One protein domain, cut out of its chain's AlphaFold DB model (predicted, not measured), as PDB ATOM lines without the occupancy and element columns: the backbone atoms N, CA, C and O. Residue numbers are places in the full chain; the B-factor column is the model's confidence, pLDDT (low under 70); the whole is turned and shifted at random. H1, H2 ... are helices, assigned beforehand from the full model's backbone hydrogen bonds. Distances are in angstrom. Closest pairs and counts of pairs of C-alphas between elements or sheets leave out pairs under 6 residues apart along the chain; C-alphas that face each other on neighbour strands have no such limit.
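AT A GLANCE: This is residues 170 to 233 of the 569 residues of the protein "DUF1156 domain-containing protein" of Verrucomicrobia bacterium (UniProt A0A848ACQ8). Little regular structure is here: two helices, H1 then H2, pack at a slant, and a long stretch with no named element, residues 208 to 233, loops back to the first printed residues. There residues 171 to 172 and 231 to 232 pair briefly, antiparallel. The printed part has 64 residues, 23 of them in the two helices, with no named strand; its class is all helix. It is compact, with a radius of gyration of the C-alphas of 11.4 A and spans of 31 by 26 by 16 A.

IN THESE COORDINATES: Find C-alpha 181 at (280.246, 439.526, 385.230); from there H1, residues 181 to 191, runs 14.3 A. H2, residues 196 to 207, runs 16.7 A to C-alpha 207 at (285.180, 445.864, 385.899).

HOW THE PARTS SIT: Look at Glu 189 and Leu 199, whose C-alphas, 6.5 A apart, are the closest of H1 and H2. The helices touch, H2 with residues 199 to 203 alone. They run opposite ways at a steep tilt of 46 degrees. In both, every O i to N i+4 pair is within hydrogen-bond range.

THE WHOLE: The C-alphas of Lys 170 and Glu 215, the two farthest apart, are 31.4 A apart. The H1 to H2 link is tight. The printed part has no cut; residues 209 to 228 have pLDDT under 70.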
ATOM      1  N   LYS A 170     269.639 446.471 366.811       94.19
ATOM      2  CA  LYS A 170     270.382 446.380 368.068       94.19
ATOM      3  C   LYS A 170     269.946 447.508 368.985       94.19
ATOM      4  O   LYS A 170     269.701 448.608 368.505       94.19
ATOM      5  N   GLU A 171     269.908 447.205 370.273       92.25
ATOM      6  CA  GLU A 171     269.574 448.151 371.331       92.25
ATOM      7  C   GLU A 171     270.664 448.131 372.414       92.25
ATOM      8  O   GLU A 171     271.262 447.066 372.653       92.25
ATOM      9  N   PRO A 172     270.910 449.255 373.116       92.75
ATOM     10  CA  PRO A 172     271.768 449.295 374.297       92.75
ATOM     11  C   PRO A 172     271.406 448.194 375.299       92.75
ATOM     12  O   PRO A 172     270.231 447.981 375.605       92.75
ATOM     13  N   LEU A 173     272.401 447.493 375.841       93.00
ATOM     14  CA  LEU A 173     272.167 446.530 376.915       93.00
ATOM     15  C   LEU A 173     271.569 447.230 378.152       93.00
ATOM     16  O   LEU A 173     272.039 448.304 378.532       93.00
ATOM     17  N   PRO A 174     270.587 446.617 378.844       91.12
ATOM     18  CA  PRO A 174     270.002 447.212 380.041       91.12
ATOM     19  C   PRO A 174     271.034 447.470 381.151       91.12
ATOM     20  O   PRO A 174     271.834 446.600 381.485       91.12
ATOM     21  N   ASN A 175     270.955 448.618 381.826       89.31
ATOM     22  CA  ASN A 175     271.913 448.999 382.878       89.31
ATOM     23  C   ASN A 175     272.109 447.944 383.982       89.31
ATOM     24  O   ASN A 175     273.199 447.826 384.544       89.31
ATOM     25  N   PHE A 176     271.063 447.180 384.316       89.25
ATOM     26  CA  PHE A 176     271.157 446.159 385.358       89.25
ATOM     27  C   PHE A 176     272.098 445.010 384.969       89.25
ATOM     28  O   PHE A 176     272.742 444.451 385.855       89.25
ATOM     29  N   ILE A 177     272.193 444.660 383.676       91.31
ATOM     30  CA  ILE A 177     272.964 443.490 383.234       91.31
ATOM     31  C   ILE A 177     274.450 443.800 383.081       91.31
ATOM     32  O   ILE A 177     275.279 442.910 383.214       91.31
ATOM     33  N   LEU A 178     274.809 445.074 382.905       89.50
ATOM     34  CA  LEU A 178     276.205 445.511 382.787       89.50
ATOM     35  C   LEU A 178     277.045 445.191 384.031       89.50
ATOM     36  O   LEU A 178     278.272 445.193 383.966       89.50
ATOM     37  N   LYS A 179     276.388 444.927 385.164       84.94
ATOM     38  CA  LYS A 179     277.017 444.561 386.439       84.94
ATOM     39  C   LYS A 179     277.170 443.044 386.615       84.94
ATOM     40  O   LYS A 179     277.813 442.615 387.565       84.94
ATOM     41  N   ASP A 180     276.576 442.233 385.740       88.00
ATOM     42  CA  ASP A 180     276.659 440.772 385.792       88.00
ATOM     43  C   ASP A 180     277.911 440.302 385.037       88.00
ATOM     44  O   ASP A 180     277.964 440.312 383.806       88.00
ATOM     45  N   ARG A 181     278.946 439.914 385.790       85.56
ATOM     46  CA  ARG A 181     280.246 439.526 385.230       85.56
ATOM     47  C   ARG A 181     280.159 438.350 384.270       85.56
ATOM     48  O   ARG A 181     280.700 438.424 383.172       85.56
ATOM     49  N   GLU A 182     279.457 437.294 384.668       89.81
ATOM     50  CA  GLU A 182     279.295 436.087 383.855       89.81
ATOM     51  C   GLU A 182     278.612 436.413 382.517       89.81
ATOM     52  O   GLU A 182     279.040 435.954 381.457       89.81
ATOM     53  N   PHE A 183     277.568 437.242 382.544       93.62
ATOM     54  CA  PHE A 183     276.884 437.689 381.338       93.62
ATOM     55  C   PHE A 183     277.812 438.514 380.446       93.62
ATOM     56  O   PHE A 183     277.880 438.261 379.243       93.62
ATOM     57  N   MET A 184     278.532 439.484 381.016       92.31
ATOM     58  CA  MET A 184     279.417 440.360 380.248       92.31
ATOM     59  C   MET A 184     280.604 439.604 379.648       92.31
ATOM     60  O   MET A 184     280.973 439.869 378.507       92.31
ATOM     61  N   GLU A 185     281.157 438.620 380.357       92.25
ATOM     62  CA  GLU A 185     282.174 437.715 379.821       92.25
ATOM     63  C   GLU A 185     281.647 436.941 378.610       92.25
ATOM     64  O   GLU A 185     282.260 436.985 377.541       92.25
ATOM     65  N   GLN A 186     280.465 436.323 378.725       94.81
ATOM     66  CA  GLN A 186     279.836 435.624 377.601       94.81
ATOM     67  C   GLN A 186     279.521 436.576 376.438       94.81
ATOM     68  O   GLN A 186     279.684 436.200 375.275       94.81
ATOM     69  N   TYR A 187     279.070 437.798 376.724       94.75
ATOM     70  CA  TYR A 187     278.765 438.809 375.714       94.75
ATOM     71  C   TYR A 187     280.020 439.269 374.971       94.75
ATOM     72  O   TYR A 187     280.037 439.313 373.741       94.75
ATOM     73  N   PHE A 188     281.105 439.556 375.684       93.50
ATOM     74  CA  PHE A 188     282.374 439.923 375.065       93.50
ATOM     75  C   PHE A 188     282.975 438.765 374.268       93.50
ATOM     76  O   PHE A 188     283.463 438.984 373.158       93.50
ATOM     77  N   GLU A 189     282.898 437.541 374.785       94.56
ATOM     78  CA  GLU A 189     283.418 436.361 374.099       94.56
ATOM     79  C   GLU A 189     282.612 436.032 372.836       94.56
ATOM     80  O   GLU A 189     283.167 435.904 371.746       94.56
ATOM     81  N   ARG A 190     281.290 435.888 372.971       93.50
ATOM     82  CA  ARG A 190     280.424 435.348 371.912       93.50
ATOM     83  C   ARG A 190     279.711 436.421 371.106       93.50
ATOM     84  O   ARG A 190     279.494 436.230 369.917       93.50
ATOM     85  N   GLY A 191     279.327 437.522 371.743       90.31
ATOM     86  CA  GLY A 191     278.667 438.651 371.088       90.31
ATOM     87  C   GLY A 191     279.649 439.535 370.318       90.31
ATOM     88  O   GLY A 191     279.352 439.931 369.195       90.31
ATOM     89  N   LEU A 192     280.831 439.801 370.891       90.75
ATOM     90  CA  LEU A 192     281.878 440.618 370.255       90.75
ATOM     91  C   LEU A 192     283.044 439.802 369.673       90.75
ATOM     92  O   LEU A 192     283.931 440.374 369.043       90.75
ATOM     93  N   GLY A 193     283.067 438.480 369.872       92.69
ATOM     94  CA  GLY A 193     284.101 437.604 369.315       92.69
ATOM     95  C   GLY A 193     285.483 437.751 369.967       92.69
ATOM     96  O   GLY A 193     286.481 437.337 369.370       92.69
ATOM     97  N   LEU A 194     285.581 438.355 371.158       92.69
ATOM     98  CA  LEU A 194     286.855 438.557 371.853       92.69
ATOM     99  C   LEU A 194     287.362 437.245 372.460       92.69
ATOM    100  O   LEU A 194     286.592 436.438 372.967       92.69
ATOM    101  N   LYS A 195     288.680 437.021 372.442       94.19
ATOM    102  CA  LYS A 195     289.291 435.777 372.939       94.19
ATOM    103  C   LYS A 195     290.619 436.042 373.636       94.19
ATOM    104  O   LYS A 195     291.328 436.997 373.320       94.19
ATOM    105  N   GLY A 196     290.986 435.164 374.569       92.38
ATOM    106  CA  GLY A 196     292.296 435.187 375.223       92.38
ATOM    107  C   GLY A 196     292.621 436.545 375.856       92.38
ATOM    108  O   GLY A 196     291.873 437.048 376.690       92.38
ATOM    109  N   ALA A 197     293.744 437.148 375.458       90.25
ATOM    110  CA  ALA A 197     294.211 438.412 376.026       90.25
ATOM    111  C   ALA A 197     293.264 439.598 375.762       90.25
ATOM    112  O   ALA A 197     293.134 440.466 376.625       90.25
ATOM    113  N   SER A 198     292.577 439.643 374.610       90.56
ATOM    114  CA  SER A 198     291.664 440.751 374.294       90.56
ATOM    115  C   SER A 198     290.401 440.715 375.155       90.56
ATOM    116  O   SER A 198     289.962 441.766 375.620       90.56
ATOM    117  N   LEU A 199     289.884 439.514 375.437       89.00
ATOM    118  CA  LEU A 199     288.774 439.295 376.365       89.00
ATOM    119  C   LEU A 199     289.157 439.725 377.787       89.00
ATOM    120  O   LEU A 199     288.471 440.557 378.375       89.00
ATOM    121  N   LYS A 200     290.303 439.249 378.297       86.50
ATOM    122  CA  LYS A 200     290.813 439.631 379.628       86.50
ATOM    123  C   LYS A 200     290.992 441.142 379.768       86.50
ATOM    124  O   LYS A 200     290.582 441.724 380.766       86.50
ATOM    125  N   ARG A 201     291.570 441.794 378.753       86.25
ATOM    126  CA  ARG A 201     291.740 443.253 378.735       86.25
ATOM    127  C   ARG A 201     290.395 443.978 378.760       86.25
ATOM    128  O   ARG A 201     290.270 444.963 379.477       86.25
ATOM    129  N   ARG A 202     289.404 443.508 377.993       87.31
ATOM    130  CA  ARG A 202     288.069 444.120 377.953       87.31
ATOM    131  C   ARG A 202     287.332 443.964 379.283       87.31
ATOM    132  O   ARG A 202     286.747 444.935 379.743       87.31
ATOM    133  N   LEU A 203     287.409 442.791 379.910       85.69
ATOM    134  CA  LEU A 203     286.860 442.557 381.250       85.69
ATOM    135  C   LEU A 203     287.513 443.475 382.286       85.69
ATOM    136  O   LEU A 203     286.806 444.188 382.986       85.69
ATOM    137  N   LYS A 204     288.850 443.560 382.292       83.56
ATOM    138  CA  LYS A 204     289.601 444.467 383.174       83.56
ATOM    139  C   LYS A 204     289.246 445.942 382.950       83.56
ATOM    140  O   LYS A 204     289.167 446.707 383.900       83.56
ATOM    141  N   GLN A 205     289.020 446.355 381.703       83.06
ATOM    142  CA  GLN A 205     288.574 447.717 381.393       83.06
ATOM    143  C   GLN A 205     287.152 447.989 381.908       83.06
ATOM    144  O   GLN A 205     286.868 449.106 382.325       83.06
ATOM    145  N   HIS A 206     286.269 446.989 381.858       83.56
ATOM    146  CA  HIS A 206     284.866 447.115 382.254       83.56
ATOM    147  C   HIS A 206     284.666 447.053 383.775       83.56
ATOM    148  O   HIS A 206     283.927 447.866 384.322       83.56
ATOM    149  N   PHE A 207     285.328 446.113 384.457       80.81
ATOM    150  CA  PHE A 207     285.180 445.864 385.899       80.81
ATOM    151  C   PHE A 207     286.300 446.473 386.765       80.81
ATOM    152  O   PHE A 207     286.131 446.598 387.975       80.81
ATOM    153  N   GLY A 208     287.415 446.907 386.171       73.75
ATOM    154  CA  GLY A 208     288.581 447.449 386.880       73.75
ATOM    155  C   GLY A 208     289.682 446.414 387.155       73.75
ATOM    156  O   GLY A 208     289.559 445.232 386.844       73.75
ATOM    157  N   GLU A 209     290.810 446.864 387.726       56.06
ATOM    158  CA  GLU A 209     291.969 445.995 388.015       56.06
ATOM    159  C   GLU A 209     291.754 445.038 389.198       56.06
ATOM    160  O   GLU A 209     292.471 444.046 389.307       56.06
ATOM    161  N   GLN A 210     290.774 445.329 390.058       53.47
ATOM    162  CA  GLN A 210     290.417 444.544 391.246       53.47
ATOM    163  C   GLN A 210     289.223 443.604 390.996       53.47
ATOM    164  O   GLN A 210     288.508 443.258 391.930       53.47
ATOM    165  N   ASP A 211     288.994 443.198 389.744       47.00
ATOM    166  CA  ASP A 211     287.995 442.184 389.386       47.00
ATOM    167  C   ASP A 211     288.457 440.800 389.877       47.00
ATOM    168  O   ASP A 211     289.033 440.004 389.131       47.00
ATOM    169  N   GLN A 212     288.294 440.555 391.177       46.44
ATOM    170  CA  GLN A 212     288.454 439.241 391.786       46.44
ATOM    171  C   GLN A 212     287.132 438.481 391.683       46.44
ATOM    172  O   GLN A 212     286.055 439.014 391.961       46.44
ATOM    173  N   ASP A 213     287.226 437.226 391.247       42.69
ATOM    174  CA  ASP A 213     286.099 436.319 391.102       42.69
ATOM    175  C   ASP A 213     285.345 436.176 392.438       42.69
ATOM    176  O   ASP A 213     285.836 435.565 393.381       42.69
ATOM    177  N   GLY A 214     284.105 436.664 392.502       42.66
ATOM    178  CA  GLY A 214     283.085 436.026 393.336       42.66
ATOM    179  C   GLY A 214     282.395 436.856 394.411       42.66
ATOM    180  O   GLY A 214     281.226 436.586 394.642       42.66
ATOM    181  N   GLU A 215     282.986 437.878 395.029       37.91
ATOM    182  CA  GLU A 215     282.257 438.655 396.048       37.91
ATOM    183  C   GLU A 215     282.817 440.063 396.247       37.91
ATOM    184  O   GLU A 215     283.718 440.216 397.047       37.91
ATOM    185  N   PHE A 216     282.236 441.110 395.645       34.28
ATOM    186  CA  PHE A 216     282.162 442.452 396.257       34.28
ATOM    187  C   PHE A 216     281.131 443.334 395.526       34.28
ATOM    188  O   PHE A 216     281.233 443.621 394.339       34.28
ATOM    189  N   TYR A 217     280.115 443.794 396.265       39.12
ATOM    190  CA  TYR A 217     278.993 444.626 395.792       39.12
ATOM    191  C   TYR A 217     279.336 446.123 395.620       39.12
ATOM    192  O   TYR A 217     278.436 446.950 395.446       39.12
ATOM    193  N   GLN A 218     280.613 446.504 395.685       33.12
ATOM    194  CA  GLN A 218     281.039 447.904 395.746       33.12
ATOM    195  C   GLN A 218     281.993 448.254 394.606       33.12
ATOM    196  O   GLN A 218     283.200 448.209 394.772       33.12
ATOM    197  N   LEU A 219     281.409 448.623 393.465       35.94
ATOM    198  CA  LEU A 219     281.874 449.664 392.534       35.94
ATOM    199  C   LEU A 219     280.717 449.904 391.547       35.94
ATOM    200  O   LEU A 219     280.641 449.347 390.456       35.94
ATOM    201  N   ARG A 220     279.696 450.635 392.022       45.66
ATOM    202  CA  ARG A 220     278.356 450.720 391.408       45.66
ATOM    203  C   ARG A 220     278.100 451.967 390.552       45.66
ATOM    204  O   ARG A 220     276.982 452.081 390.051       45.66
ATOM    205  N   GLU A 221     279.085 452.836 390.330       41.44
ATOM    206  CA  GLU A 221     278.856 454.155 389.708       41.44
ATOM    207  C   GLU A 221     279.392 454.325 388.272       41.44
ATOM    208  O   GLU A 221     278.928 455.216 387.574       41.44
ATOM    209  N   SER A 222     280.273 453.451 387.761       45.81
ATOM    210  CA  SER A 222     280.824 453.583 386.392       45.81
ATOM    211  C   SER A 222     279.994 452.910 385.285       45.81
ATOM    212  O   SER A 222     280.203 453.183 384.105       45.81
ATOM    213  N   ALA A 223     279.037 452.037 385.629       45.59
ATOM    214  CA  ALA A 223     278.315 451.215 384.648       45.59
ATOM    215  C   ALA A 223     277.350 452.008 383.740       45.59
ATOM    216  O   ALA A 223     277.067 451.578 382.624       45.59
ATOM    217  N   THR A 224     276.858 453.168 384.184       46.44
ATOM    218  CA  THR A 224     275.924 454.007 383.409       46.44
ATOM    219  C   THR A 224     276.580 454.662 382.194       46.44
ATOM    220  O   THR A 224     275.889 454.923 381.212       46.44
ATOM    221  N   ALA A 225     277.902 454.865 382.211       48.75
ATOM    222  CA  ALA A 225     278.641 455.460 381.098       48.75
ATOM    223  C   ALA A 225     278.818 454.512 379.895       48.75
ATOM    224  O   ALA A 225     279.137 454.972 378.806       48.75
ATOM    225  N   TYR A 226     278.599 453.203 380.068       55.06
ATOM    226  CA  TYR A 226     278.879 452.194 379.037       55.06
ATOM    227  C   TYR A 226     277.648 451.678 378.282       55.06
ATOM    228  O   TYR A 226     277.802 451.001 377.267       55.06
ATOM    229  N   SER A 227     276.434 451.974 378.756       59.28
ATOM    230  CA  SER A 227     275.191 451.442 378.179       59.28
ATOM    231  C   SER A 227     275.047 451.770 376.690       59.28
ATOM    232  O   SER A 227     274.780 450.875 375.891       59.28
ATOM    233  N   SER A 228     275.278 453.028 376.292       60.50
ATOM    234  CA  SER A 228     275.139 453.476 374.895       60.50
ATOM    235  C   SER A 228     276.066 452.743 373.923       60.50
ATOM    236  O   SER A 228     275.692 452.506 372.773       60.50
ATOM    237  N   ASP A 229     277.246 452.341 374.395       70.06
ATOM    238  CA  ASP A 229     278.301 451.742 373.574       70.06
ATOM    239  C   ASP A 229     278.148 450.217 373.453       70.06
ATOM    240  O   ASP A 229     278.835 449.563 372.663       70.06
ATOM    241  N   MET A 230     277.247 449.624 374.239       85.50
ATOM    242  CA  MET A 230     277.042 448.181 374.324       85.50
ATOM    243  C   MET A 230     275.739 447.776 373.640       85.50
ATOM    244  O   MET A 230     274.777 447.359 374.277       85.50
ATOM    245  N   GLN A 231     275.742 447.890 372.314       91.19
ATOM    246  CA  GLN A 231     274.621 447.550 371.438       91.19
ATOM    247  C   GLN A 231     274.520 446.040 371.211       91.19
ATOM    248  O   GLN A 231     275.432 445.438 370.637       91.19
ATOM    249  N   ALA A 232     273.395 445.437 371.584       94.62
ATOM    250  CA  ALA A 232     273.171 444.004 371.465       94.62
ATOM    251  C   ALA A 232     271.870 443.686 370.719       94.62
ATOM    252  O   ALA A 232     270.915 444.460 370.730       94.62
ATOM    253  N   ASP A 233     271.845 442.532 370.056       95.44
ATOM    254  CA  ASP A 233     270.647 442.049 369.373       95.44
ATOM    255  C   ASP A 233     269.581 441.535 370.356       95.44
ATOM    256  O   ASP A 233     269.800 441.381 371.564       95.44
TER     257      ASP A 233